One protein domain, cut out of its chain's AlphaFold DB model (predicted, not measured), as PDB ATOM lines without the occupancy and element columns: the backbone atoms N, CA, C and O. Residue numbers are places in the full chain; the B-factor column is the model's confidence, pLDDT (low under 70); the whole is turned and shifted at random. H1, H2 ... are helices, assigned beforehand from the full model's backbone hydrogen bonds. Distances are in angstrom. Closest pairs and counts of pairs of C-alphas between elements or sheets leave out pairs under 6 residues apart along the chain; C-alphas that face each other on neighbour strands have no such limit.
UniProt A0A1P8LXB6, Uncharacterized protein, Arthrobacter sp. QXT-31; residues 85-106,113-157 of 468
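What this domain is: This is residues 85 to 106 and 113 to 157 of the 468 residues of an uncharacterized protein of Arthrobacter sp. QXT-31 (UniProt A0A1P8LXB6). One long helix, H3, makes the long axis; the short helix H1 crosses its first half, the still shorter H2 lies near its first residue, and beyond its last residue residues 137 to 157 form a loose loop. The printed part has 67 residues, with three named helices in the order H1, H2, H3 and no named strand. The class is all helix, though only 28 of the 67 residues are in named elements. The whole is only just extended, close to loose, with a radius of gyration of the C-alphas of 16.4 A, and only just flat, spanning 48 by 30 by 17 A.

Where its parts are: Find C-alpha 119 at (-18.745, 54.629, -16.463); from there H3, residues 119 to 136, runs 25.8 A to C-alpha 136 at (-14.989, 42.793, 6.165). Go back to C-alpha 85 at (-11.019, 44.518, -12.585), where H1, residues 85 to 90, begins. H2 is residues 95 to 98.

How they stand to each other: Start at H3 and look at Tyr 123: its C-alpha and that of Ala 88 are the closest of H3 and H1, 5.1 A apart. The two helices touch, about perpendicular at 76 degrees, and H3 does so with residues 120 to 127 alone. H2 and H3 are close but not clearly touching, their closest C-alphas, those of Phe 98 and Trp 119, being 6.5 A apart. H1 and H2 are apart, joined by a tight link. In H1 and H3 every O i to N i+4 pair is within hydrogen-bond range; H2 is too short for such a pair, and its one O i to N i+3 pair is not within range.

The domain as a whole: Look for the two C-alphas farthest apart at Val 100 and Asn 148, 47.8 A. Residues 107 to 112 are not printed, and C-alphas 106 and 113 are 11.7 A apart across this cut, which falls in the link from H2 to H3. The mean pLDDT of the printed part is 82.9; it is under 70 at residue 106, residues 113 to 115 and residues 143 to 149.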
ATOM      1  N   PHE A  85     -11.030  44.467 -11.124       95.75
ATOM      2  CA  PHE A  85     -11.019  44.518 -12.585       95.75
ATOM      3  C   PHE A  85     -11.871  43.404 -13.210       95.75
ATOM      4  O   PHE A  85     -12.722  43.670 -14.059       95.75
ATOM      5  N   ARG A  86     -11.695  42.155 -12.762       97.25
ATOM      6  CA  ARG A  86     -12.493  41.020 -13.247       97.25
ATOM      7  C   ARG A  86     -13.979  41.209 -12.939       97.25
ATOM      8  O   ARG A  86     -14.818  40.872 -13.775       97.25
ATOM      9  N   ARG A  87     -14.309  41.744 -11.764       97.94
ATOM     10  CA  ARG A  87     -15.689  41.977 -11.346       97.94
ATOM     11  C   ARG A  87     -16.350  43.070 -12.179       97.94
ATOM     12  O   ARG A  87     -17.447  42.830 -12.671       97.94
ATOM     13  N   ALA A  88     -15.668  44.183 -12.446       96.94
ATOM     14  CA  ALA A  88     -16.151  45.231 -13.346       96.94
ATOM     15  C   ALA A  88     -16.490  44.686 -14.749       96.94
ATOM     16  O   ALA A  88     -17.548  45.003 -15.293       96.94
ATOM     17  N   LEU A  89     -15.650  43.799 -15.300       95.62
ATOM     18  CA  LEU A  89     -15.950  43.102 -16.559       95.62
ATOM     19  C   LEU A  89     -17.186  42.197 -16.436       95.62
ATOM     20  O   LEU A  89     -18.032  42.189 -17.325       95.62
ATOM     21  N   SER A  90     -17.317  41.457 -15.328       97.31
ATOM     22  CA  SER A  90     -18.462  40.562 -15.094       97.31
ATOM     23  C   SER A  90     -19.793  41.296 -14.912       97.31
ATOM     24  O   SER A  90     -20.836  40.747 -15.245       97.31
ATOM     25  N   LEU A  91     -19.751  42.531 -14.404       97.12
ATOM     26  CA  LEU A  91     -20.915  43.408 -14.281       97.12
ATOM     27  C   LEU A  91     -21.371  43.950 -15.649       97.12
ATOM     28  O   LEU A  91     -22.471  44.478 -15.751       97.12
ATOM     29  N   GLY A  92     -20.554  43.800 -16.700       95.81
ATOM     30  CA  GLY A  92     -20.905  44.159 -18.076       95.81
ATOM     31  C   GLY A  92     -20.130  45.344 -18.648       95.81
ATOM     32  O   GLY A  92     -20.368  45.722 -19.799       95.81
ATOM     33  N   TRP A  93     -19.177  45.926 -17.911       96.06
ATOM     34  CA  TRP A  93     -18.331  46.967 -18.489       96.06
ATOM     35  C   TRP A  93     -17.459  46.377 -19.598       96.06
ATOM     36  O   TRP A  93     -16.721  45.412 -19.391       96.06
ATOM     37  N   THR A  94     -17.503  46.981 -20.784       94.69
ATOM     38  CA  THR A  94     -16.586  46.649 -21.877       94.69
ATOM     39  C   THR A  94     -16.122  47.920 -22.590       94.69
ATOM     40  O   THR A  94     -16.900  48.872 -22.718       94.69
ATOM     41  N   PRO A  95     -14.900  47.935 -23.160       92.12
ATOM     42  CA  PRO A  95     -14.435  49.057 -23.975       92.12
ATOM     43  C   PRO A  95     -15.350  49.358 -25.169       92.12
ATOM     44  O   PRO A  95     -15.439  50.506 -25.595       92.12
ATOM     45  N   LYS A  96     -16.043  48.339 -25.699       95.06
ATOM     46  CA  LYS A  96     -16.994  48.482 -26.809       95.06
ATOM     47  C   LYS A  96     -18.237  49.281 -26.407       95.06
ATOM     48  O   LYS A  96     -18.717  50.062 -27.219       95.06
ATOM     49  N   LEU A  97     -18.748  49.077 -25.192       92.88
ATOM     50  CA  LEU A  97     -19.955  49.751 -24.705       92.88
ATOM     51  C   LEU A  97     -19.666  51.155 -24.170       92.88
ATOM     52  O   LEU A  97     -20.425  52.074 -24.454       92.88
ATOM     53  N   PHE A  98     -18.575  51.318 -23.416       93.44
ATOM     54  CA  PHE A  98     -18.347  52.533 -22.623       93.44
ATOM     55  C   PHE A  98     -17.014  53.233 -22.905       93.44
ATOM     56  O   PHE A  98     -16.792  54.349 -22.442       93.44
ATOM     57  N   GLY A  99     -16.108  52.622 -23.675       88.81
ATOM     58  CA  GLY A  99     -14.743  53.132 -23.840       88.81
ATOM     59  C   GLY A  99     -14.650  54.464 -24.588       88.81
ATOM     60  O   GLY A  99     -13.694  55.210 -24.388       88.81
ATOM     61  N   VAL A 100     -15.614  54.792 -25.455       89.94
ATOM     62  CA  VAL A 100     -15.674  56.113 -26.108       89.94
ATOM     63  C   VAL A 100     -16.097  57.182 -25.100       89.94
ATOM     64  O   VAL A 100     -15.399  58.185 -24.971       89.94
ATOM     65  N   GLN A 101     -17.165  56.929 -24.343       86.44
ATOM     66  CA  GLN A 101     -17.710  57.838 -23.334       86.44
ATOM     67  C   GLN A 101     -16.724  58.057 -22.179       86.44
ATOM     68  O   GLN A 101     -16.494  59.189 -21.763       86.44
ATOM     69  N   ASP A 102     -16.051  57.003 -21.713       87.75
ATOM     70  CA  ASP A 102     -15.027  57.102 -20.663       87.75
ATOM     71  C   ASP A 102     -13.820  57.960 -21.080       87.75
ATOM     72  O   ASP A 102     -13.109  58.477 -20.218       87.75
ATOM     73  N   ARG A 103     -13.570  58.128 -22.388       85.00
ATOM     74  CA  ARG A 103     -12.521  59.020 -22.921       85.00
ATOM     75  C   ARG A 103     -12.987  60.468 -23.101       85.00
ATOM     76  O   ARG A 103     -12.139  61.344 -23.322       85.00
ATOM     77  N   SER A 104     -14.294  60.724 -23.070       81.50
ATOM     78  CA  SER A 104     -14.876  62.063 -23.208       81.50
ATOM     79  C   SER A 104     -15.277  62.680 -21.865       81.50
ATOM     80  O   SER A 104     -15.081  63.878 -21.691       81.50
ATOM     81  N   ILE A 105     -15.780  61.881 -20.918       78.25
ATOM     82  CA  ILE A 105     -16.200  62.317 -19.573       78.25
ATOM     83  C   ILE A 105     -14.970  62.626 -18.694       78.25
ATOM     84  O   ILE A 105     -13.964  61.919 -18.758       78.25
ATOM     85  N   GLY A 106     -15.042  63.672 -17.859       63.03
ATOM     86  CA  GLY A 106     -14.029  63.959 -16.829       63.03
ATOM     87  C   GLY A 106     -12.766  64.686 -17.312       63.03
ATOM     88  O   GLY A 106     -11.729  64.620 -16.655       63.03
ATOM     89  N   GLY A 113     -16.308  70.746  -7.487       57.78
ATOM     90  CA  GLY A 113     -17.106  69.607  -7.019       57.78
ATOM     91  C   GLY A 113     -17.993  69.022  -8.126       57.78
ATOM     92  O   GLY A 113     -18.016  69.538  -9.243       57.78
ATOM     93  N   HIS A 114     -18.712  67.933  -7.835       64.81
ATOM     94  CA  HIS A 114     -19.790  67.392  -8.695       64.81
ATOM     95  C   HIS A 114     -19.405  66.965 -10.119       64.81
ATOM     96  O   HIS A 114     -20.210  66.994 -11.052       64.81
ATOM     97  N   LYS A 115     -18.166  66.510 -10.324       68.12
ATOM     98  CA  LYS A 115     -17.721  66.076 -11.655       68.12
ATOM     99  C   LYS A 115     -18.417  64.797 -12.097       68.12
ATOM    100  O   LYS A 115     -18.425  63.797 -11.381       68.12
ATOM    101  N   ALA A 116     -18.874  64.786 -13.349       71.69
ATOM    102  CA  ALA A 116     -19.394  63.583 -13.979       71.69
ATOM    103  C   ALA A 116     -18.364  62.436 -13.924       71.69
ATOM    104  O   ALA A 116     -17.267  62.518 -14.486       71.69
ATOM    105  N   GLU A 117     -18.738  61.353 -13.244       77.06
ATOM    106  CA  GLU A 117     -17.898  60.171 -13.087       77.06
ATOM    107  C   GLU A 117     -17.931  59.280 -14.339       77.06
ATOM    108  O   GLU A 117     -18.991  59.046 -14.931       77.06
ATOM    109  N   ARG A 118     -16.774  58.729 -14.724       87.00
ATOM    110  CA  ARG A 118     -16.664  57.800 -15.863       87.00
ATOM    111  C   ARG A 118     -17.430  56.510 -15.572       87.00
ATOM    112  O   ARG A 118     -17.360  55.986 -14.460       87.00
ATOM    113  N   TRP A 119     -18.066  55.923 -16.584       89.25
ATOM    114  CA  TRP A 119     -18.745  54.629 -16.463       89.25
ATOM    115  C   TRP A 119     -17.797  53.560 -15.928       89.25
ATOM    116  O   TRP A 119     -18.135  52.863 -14.979       89.25
ATOM    117  N   GLY A 120     -16.570  53.482 -16.446       90.81
ATOM    118  CA  GLY A 120     -15.569  52.542 -15.943       90.81
ATOM    119  C   GLY A 120     -15.261  52.696 -14.454       90.81
ATOM    120  O   GLY A 120     -15.071  51.685 -13.781       90.81
ATOM    121  N   LYS A 121     -15.255  53.925 -13.920       88.38
ATOM    122  CA  LYS A 121     -15.045  54.163 -12.485       88.38
ATOM    123  C   LYS A 121     -16.275  53.750 -11.669       88.38
ATOM    124  O   LYS A 121     -16.094  53.099 -10.652       88.38
ATOM    125  N   LYS A 122     -17.505  53.976 -12.151       89.25
ATOM    126  CA  LYS A 122     -18.733  53.472 -11.493       89.25
ATOM    127  C   LYS A 122     -18.734  51.946 -11.324       89.25
ATOM    128  O   LYS A 122     -18.994  51.441 -10.239       89.25
ATOM    129  N   TYR A 123     -18.373  51.203 -12.371       94.50
ATOM    130  CA  TYR A 123     -18.277  49.736 -12.294       94.50
ATOM    131  C   TYR A 123     -17.135  49.270 -11.378       94.50
ATOM    132  O   TYR A 123     -17.259  48.239 -10.717       94.50
ATOM    133  N   GLN A 124     -16.024  50.015 -11.331       93.25
ATOM    134  CA  GLN A 124     -14.931  49.755 -10.389       93.25
ATOM    135  C   GLN A 124     -15.356  50.008  -8.942       93.25
ATOM    136  O   GLN A 124     -15.011  49.187  -8.105       93.25
ATOM    137  N   TRP A 125     -16.129  51.062  -8.661       90.50
ATOM    138  CA  TRP A 125     -16.698  51.336  -7.336       90.50
ATOM    139  C   TRP A 125     -17.630  50.221  -6.868       90.50
ATOM    140  O   TRP A 125     -17.430  49.676  -5.790       90.50
ATOM    141  N   MET A 126     -18.581  49.800  -7.710       92.31
ATOM    142  CA  MET A 126     -19.475  48.676  -7.388       92.31
ATOM    143  C   MET A 126     -18.690  47.406  -7.043       92.31
ATOM    144  O   MET A 126     -18.988  46.718  -6.072       92.31
ATOM    145  N   ALA A 127     -17.671  47.092  -7.846       96.00
ATOM    146  CA  ALA A 127     -16.796  45.964  -7.580       96.00
ATOM    147  C   ALA A 127     -15.988  46.166  -6.287       96.00
ATOM    148  O   ALA A 127     -15.924  45.269  -5.456       96.00
ATOM    149  N   TYR A 128     -15.373  47.327  -6.101       93.12
ATOM    150  CA  TYR A 128     -14.579  47.640  -4.918       93.12
ATOM    151  C   TYR A 128     -15.387  47.477  -3.626       93.12
ATOM    152  O   TYR A 128     -14.950  46.731  -2.755       93.12
ATOM    153  N   HIS A 129     -16.590  48.048  -3.552       89.88
ATOM    154  CA  HIS A 129     -17.471  47.919  -2.388       89.88
ATOM    155  C   HIS A 129     -17.945  46.481  -2.156       89.88
ATOM    156  O   HIS A 129     -18.009  46.025  -1.017       89.88
ATOM    157  N   GLU A 130     -18.194  45.709  -3.220       92.75
ATOM    158  CA  GLU A 130     -18.487  44.277  -3.073       92.75
ATOM    159  C   GLU A 130     -17.284  43.500  -2.511       92.75
ATOM    160  O   GLU A 130     -17.452  42.599  -1.688       92.75
ATOM    161  N   LEU A 131     -16.063  43.825  -2.946       92.69
ATOM    162  CA  LEU A 131     -14.858  43.225  -2.381       92.69
ATOM    163  C   LEU A 131     -14.679  43.631  -0.920       92.69
ATOM    164  O   LEU A 131     -14.375  42.768  -0.104       92.69
ATOM    165  N   LEU A 132     -14.870  44.911  -0.599       88.94
ATOM    166  CA  LEU A 132     -14.742  45.443   0.753       88.94
ATOM    167  C   LEU A 132     -15.684  44.720   1.717       88.94
ATOM    168  O   LEU A 132     -15.222  44.239   2.745       88.94
ATOM    169  N   ALA A 133     -16.954  44.542   1.343       86.69
ATOM    170  CA  ALA A 133     -17.917  43.770   2.128       86.69
ATOM    171  C   ALA A 133     -17.442  42.325   2.359       86.69
ATOM    172  O   ALA A 133     -17.397  41.854   3.489       86.69
ATOM    173  N   ARG A 134     -16.976  41.638   1.304       89.00
ATOM    174  CA  ARG A 134     -16.432  40.272   1.424       89.00
ATOM    175  C   ARG A 134     -15.204  40.206   2.330       89.00
ATOM    176  O   ARG A 134     -15.027  39.213   3.028       89.00
ATOM    177  N   VAL A 135     -14.325  41.207   2.278       87.88
ATOM    178  CA  VAL A 135     -13.149  41.275   3.150       87.88
ATOM    179  C   VAL A 135     -13.598  41.494   4.588       87.88
ATOM    180  O   VAL A 135     -13.208  40.706   5.437       87.88
ATOM    181  N   ALA A 136     -14.462  42.475   4.841       83.50
ATOM    182  CA  ALA A 136     -14.989  42.793   6.165       83.50
ATOM    183  C   ALA A 136     -15.731  41.619   6.834       83.50
ATOM    184  O   ALA A 136     -15.596  41.416   8.037       83.50
ATOM    185  N   ASP A 137     -16.449  40.798   6.059       83.50
ATOM    186  CA  ASP A 137     -17.142  39.601   6.564       83.50
ATOM    187  C   ASP A 137     -16.184  38.481   7.020       83.50
ATOM    188  O   ASP A 137     -16.587  37.577   7.753       83.50
ATOM    189  N   ASN A 138     -14.929  38.486   6.553       84.50
ATOM    190  CA  ASN A 138     -13.953  37.411   6.805       84.50
ATOM    191  C   ASN A 138     -12.720  37.878   7.592       84.50
ATOM    192  O   ASN A 138     -12.009  37.060   8.176       84.50
ATOM    193  N   TYR A 139     -12.456  39.181   7.587       80.94
ATOM    194  CA  TYR A 139     -11.321  39.840   8.207       80.94
ATOM    195  C   TYR A 139     -11.839  41.065   8.947       80.94
ATOM    196  O   TYR A 139     -12.463  41.938   8.350       80.94
ATOM    197  N   HIS A 140     -11.560  41.137  10.242       77.06
ATOM    198  CA  HIS A 140     -11.969  42.252  11.083       77.06
ATOM    199  C   HIS A 140     -10.933  43.378  10.978       77.06
ATOM    200  O   HIS A 140      -9.815  43.196  11.469       77.06
ATOM    201  N   PRO A 141     -11.247  44.512  10.323       72.06
ATOM    202  CA  PRO A 141     -10.325  45.635  10.255       72.06
ATOM    203  C   PRO A 141     -10.126  46.241  11.647       72.06
ATOM    204  O   PRO A 141     -11.086  46.427  12.396       72.06
ATOM    205  N   SER A 142      -8.884  46.591  11.974       70.50
ATOM    206  CA  SER A 142      -8.562  47.424  13.131       70.50
ATOM    207  C   SER A 142      -8.351  48.871  12.681       70.50
ATOM    208  O   SER A 142      -7.822  49.130  11.599       70.50
ATOM    209  N   ARG A 143      -8.774  49.841  13.503       63.12
ATOM    210  CA  ARG A 143      -8.560  51.273  13.222       63.12
ATOM    211  C   ARG A 143      -7.079  51.658  13.306       63.12
ATOM    212  O   ARG A 143      -6.636  52.542  12.576       63.12
ATOM    213  N   ARG A 144      -6.310  50.974  14.158       62.56
ATOM    214  CA  ARG A 144      -4.844  51.069  14.241       62.56
ATOM    215  C   ARG A 144      -4.204  49.687  14.310       62.56
ATOM    216  O   ARG A 144      -4.836  48.717  14.724       62.56
ATOM    217  N   PHE A 145      -2.934  49.601  13.917       54.84
ATOM    218  CA  PHE A 145      -2.155  48.353  13.927       54.84
ATOM    219  C   PHE A 145      -2.013  47.720  15.325       54.84
ATOM    220  O   PHE A 145      -1.719  46.533  15.426       54.84
ATOM    221  N   ASP A 146      -2.207  48.494  16.392       57.66
ATOM    222  CA  ASP A 146      -2.070  48.103  17.798       57.66
ATOM    223  C   ASP A 146      -3.408  48.048  18.561       57.66
ATOM    224  O   ASP A 146      -3.436  47.731  19.752       57.66
ATOM    225  N   GLU A 147      -4.530  48.319  17.889       63.84
ATOM    226  CA  GLU A 147      -5.853  48.320  18.506       63.84
ATOM    227  C   GLU A 147      -6.532  46.949  18.403       63.84
ATOM    228  O   GLU A 147      -6.846  46.464  17.319       63.84
ATOM    229  N   ASN A 148      -6.843  46.357  19.560       63.59
ATOM    230  CA  ASN A 148      -7.612  45.111  19.685       63.59
ATOM    231  C   ASN A 148      -9.124  45.357  19.865       63.59
ATOM    232  O   ASN A 148      -9.808  44.554  20.507       63.59
ATOM    233  N   GLN A 149      -9.656  46.484  19.383       67.44
ATOM    234  CA  GLN A 149     -11.092  46.737  19.513       67.44
ATOM    235  C   GLN A 149     -11.891  45.723  18.676       67.44
ATOM    236  O   GLN A 149     -11.487  45.411  17.553       67.44
ATOM    237  N   PRO A 150     -13.013  45.192  19.196       73.81
ATOM    238  CA  PRO A 150     -13.896  44.341  18.412       73.81
ATOM    239  C   PRO A 150     -14.384  45.069  17.159       73.81
ATOM    240  O   PRO A 150     -14.773  46.238  17.214       73.81
ATOM    241  N   TYR A 151     -14.399  44.351  16.038       77.69
ATOM    242  CA  TYR A 151     -15.071  44.834  14.844       77.69
ATOM    243  C   TYR A 151     -16.587  44.708  15.034       77.69
ATOM    244  O   TYR A 151     -17.129  43.606  15.100       77.69
ATOM    245  N   GLU A 152     -17.255  45.848  15.179       76.44
ATOM    246  CA  GLU A 152     -18.696  45.997  15.379       76.44
ATOM    247  C   GLU A 152     -19.448  46.049  14.039       76.44
ATOM    248  O   GLU A 152     -20.634  45.726  13.985       76.44
ATOM    249  N   GLY A 153     -18.782  46.450  12.948       75.75
ATOM    250  CA  GLY A 153     -19.346  46.406  11.599       75.75
ATOM    251  C   GLY A 153     -18.785  47.452  10.634       75.75
ATOM    252  O   GLY A 153     -17.898  48.237  10.965       75.75
ATOM    253  N   LEU A 154     -19.343  47.488   9.416       73.31
ATOM    254  CA  LEU A 154     -18.868  48.321   8.292       73.31
ATOM    255  C   LEU A 154     -18.767  49.818   8.613       73.31
ATOM    256  O   LEU A 154     -17.961  50.515   8.009       73.31
ATOM    257  N   HIS A 155     -19.517  50.303   9.603       72.56
ATOM    258  CA  HIS A 155     -19.446  51.683  10.083       72.56
ATOM    259  C   HIS A 155     -18.073  52.081  10.653       72.56
ATOM    260  O   HIS A 155     -17.765  53.266  10.723       72.56
ATOM    261  N   GLN A 156     -17.240  51.117  11.064       74.00
ATOM    262  CA  GLN A 156     -15.883  51.385  11.553       74.00
ATOM    263  C   GLN A 156     -14.875  51.608  10.419       74.00
ATOM    264  O   GLN A 156     -13.761  52.060  10.689       74.00
ATOM    265  N   ILE A 157     -15.252  51.319   9.168       74.38
ATOM    266  CA  ILE A 157     -14.445  51.611   7.981       74.38
ATOM    267  C   ILE A 157     -14.713  53.066   7.576       74.38
ATOM    268  O   ILE A 157     -15.522  53.363   6.696       74.38
TER     269      ILE A 157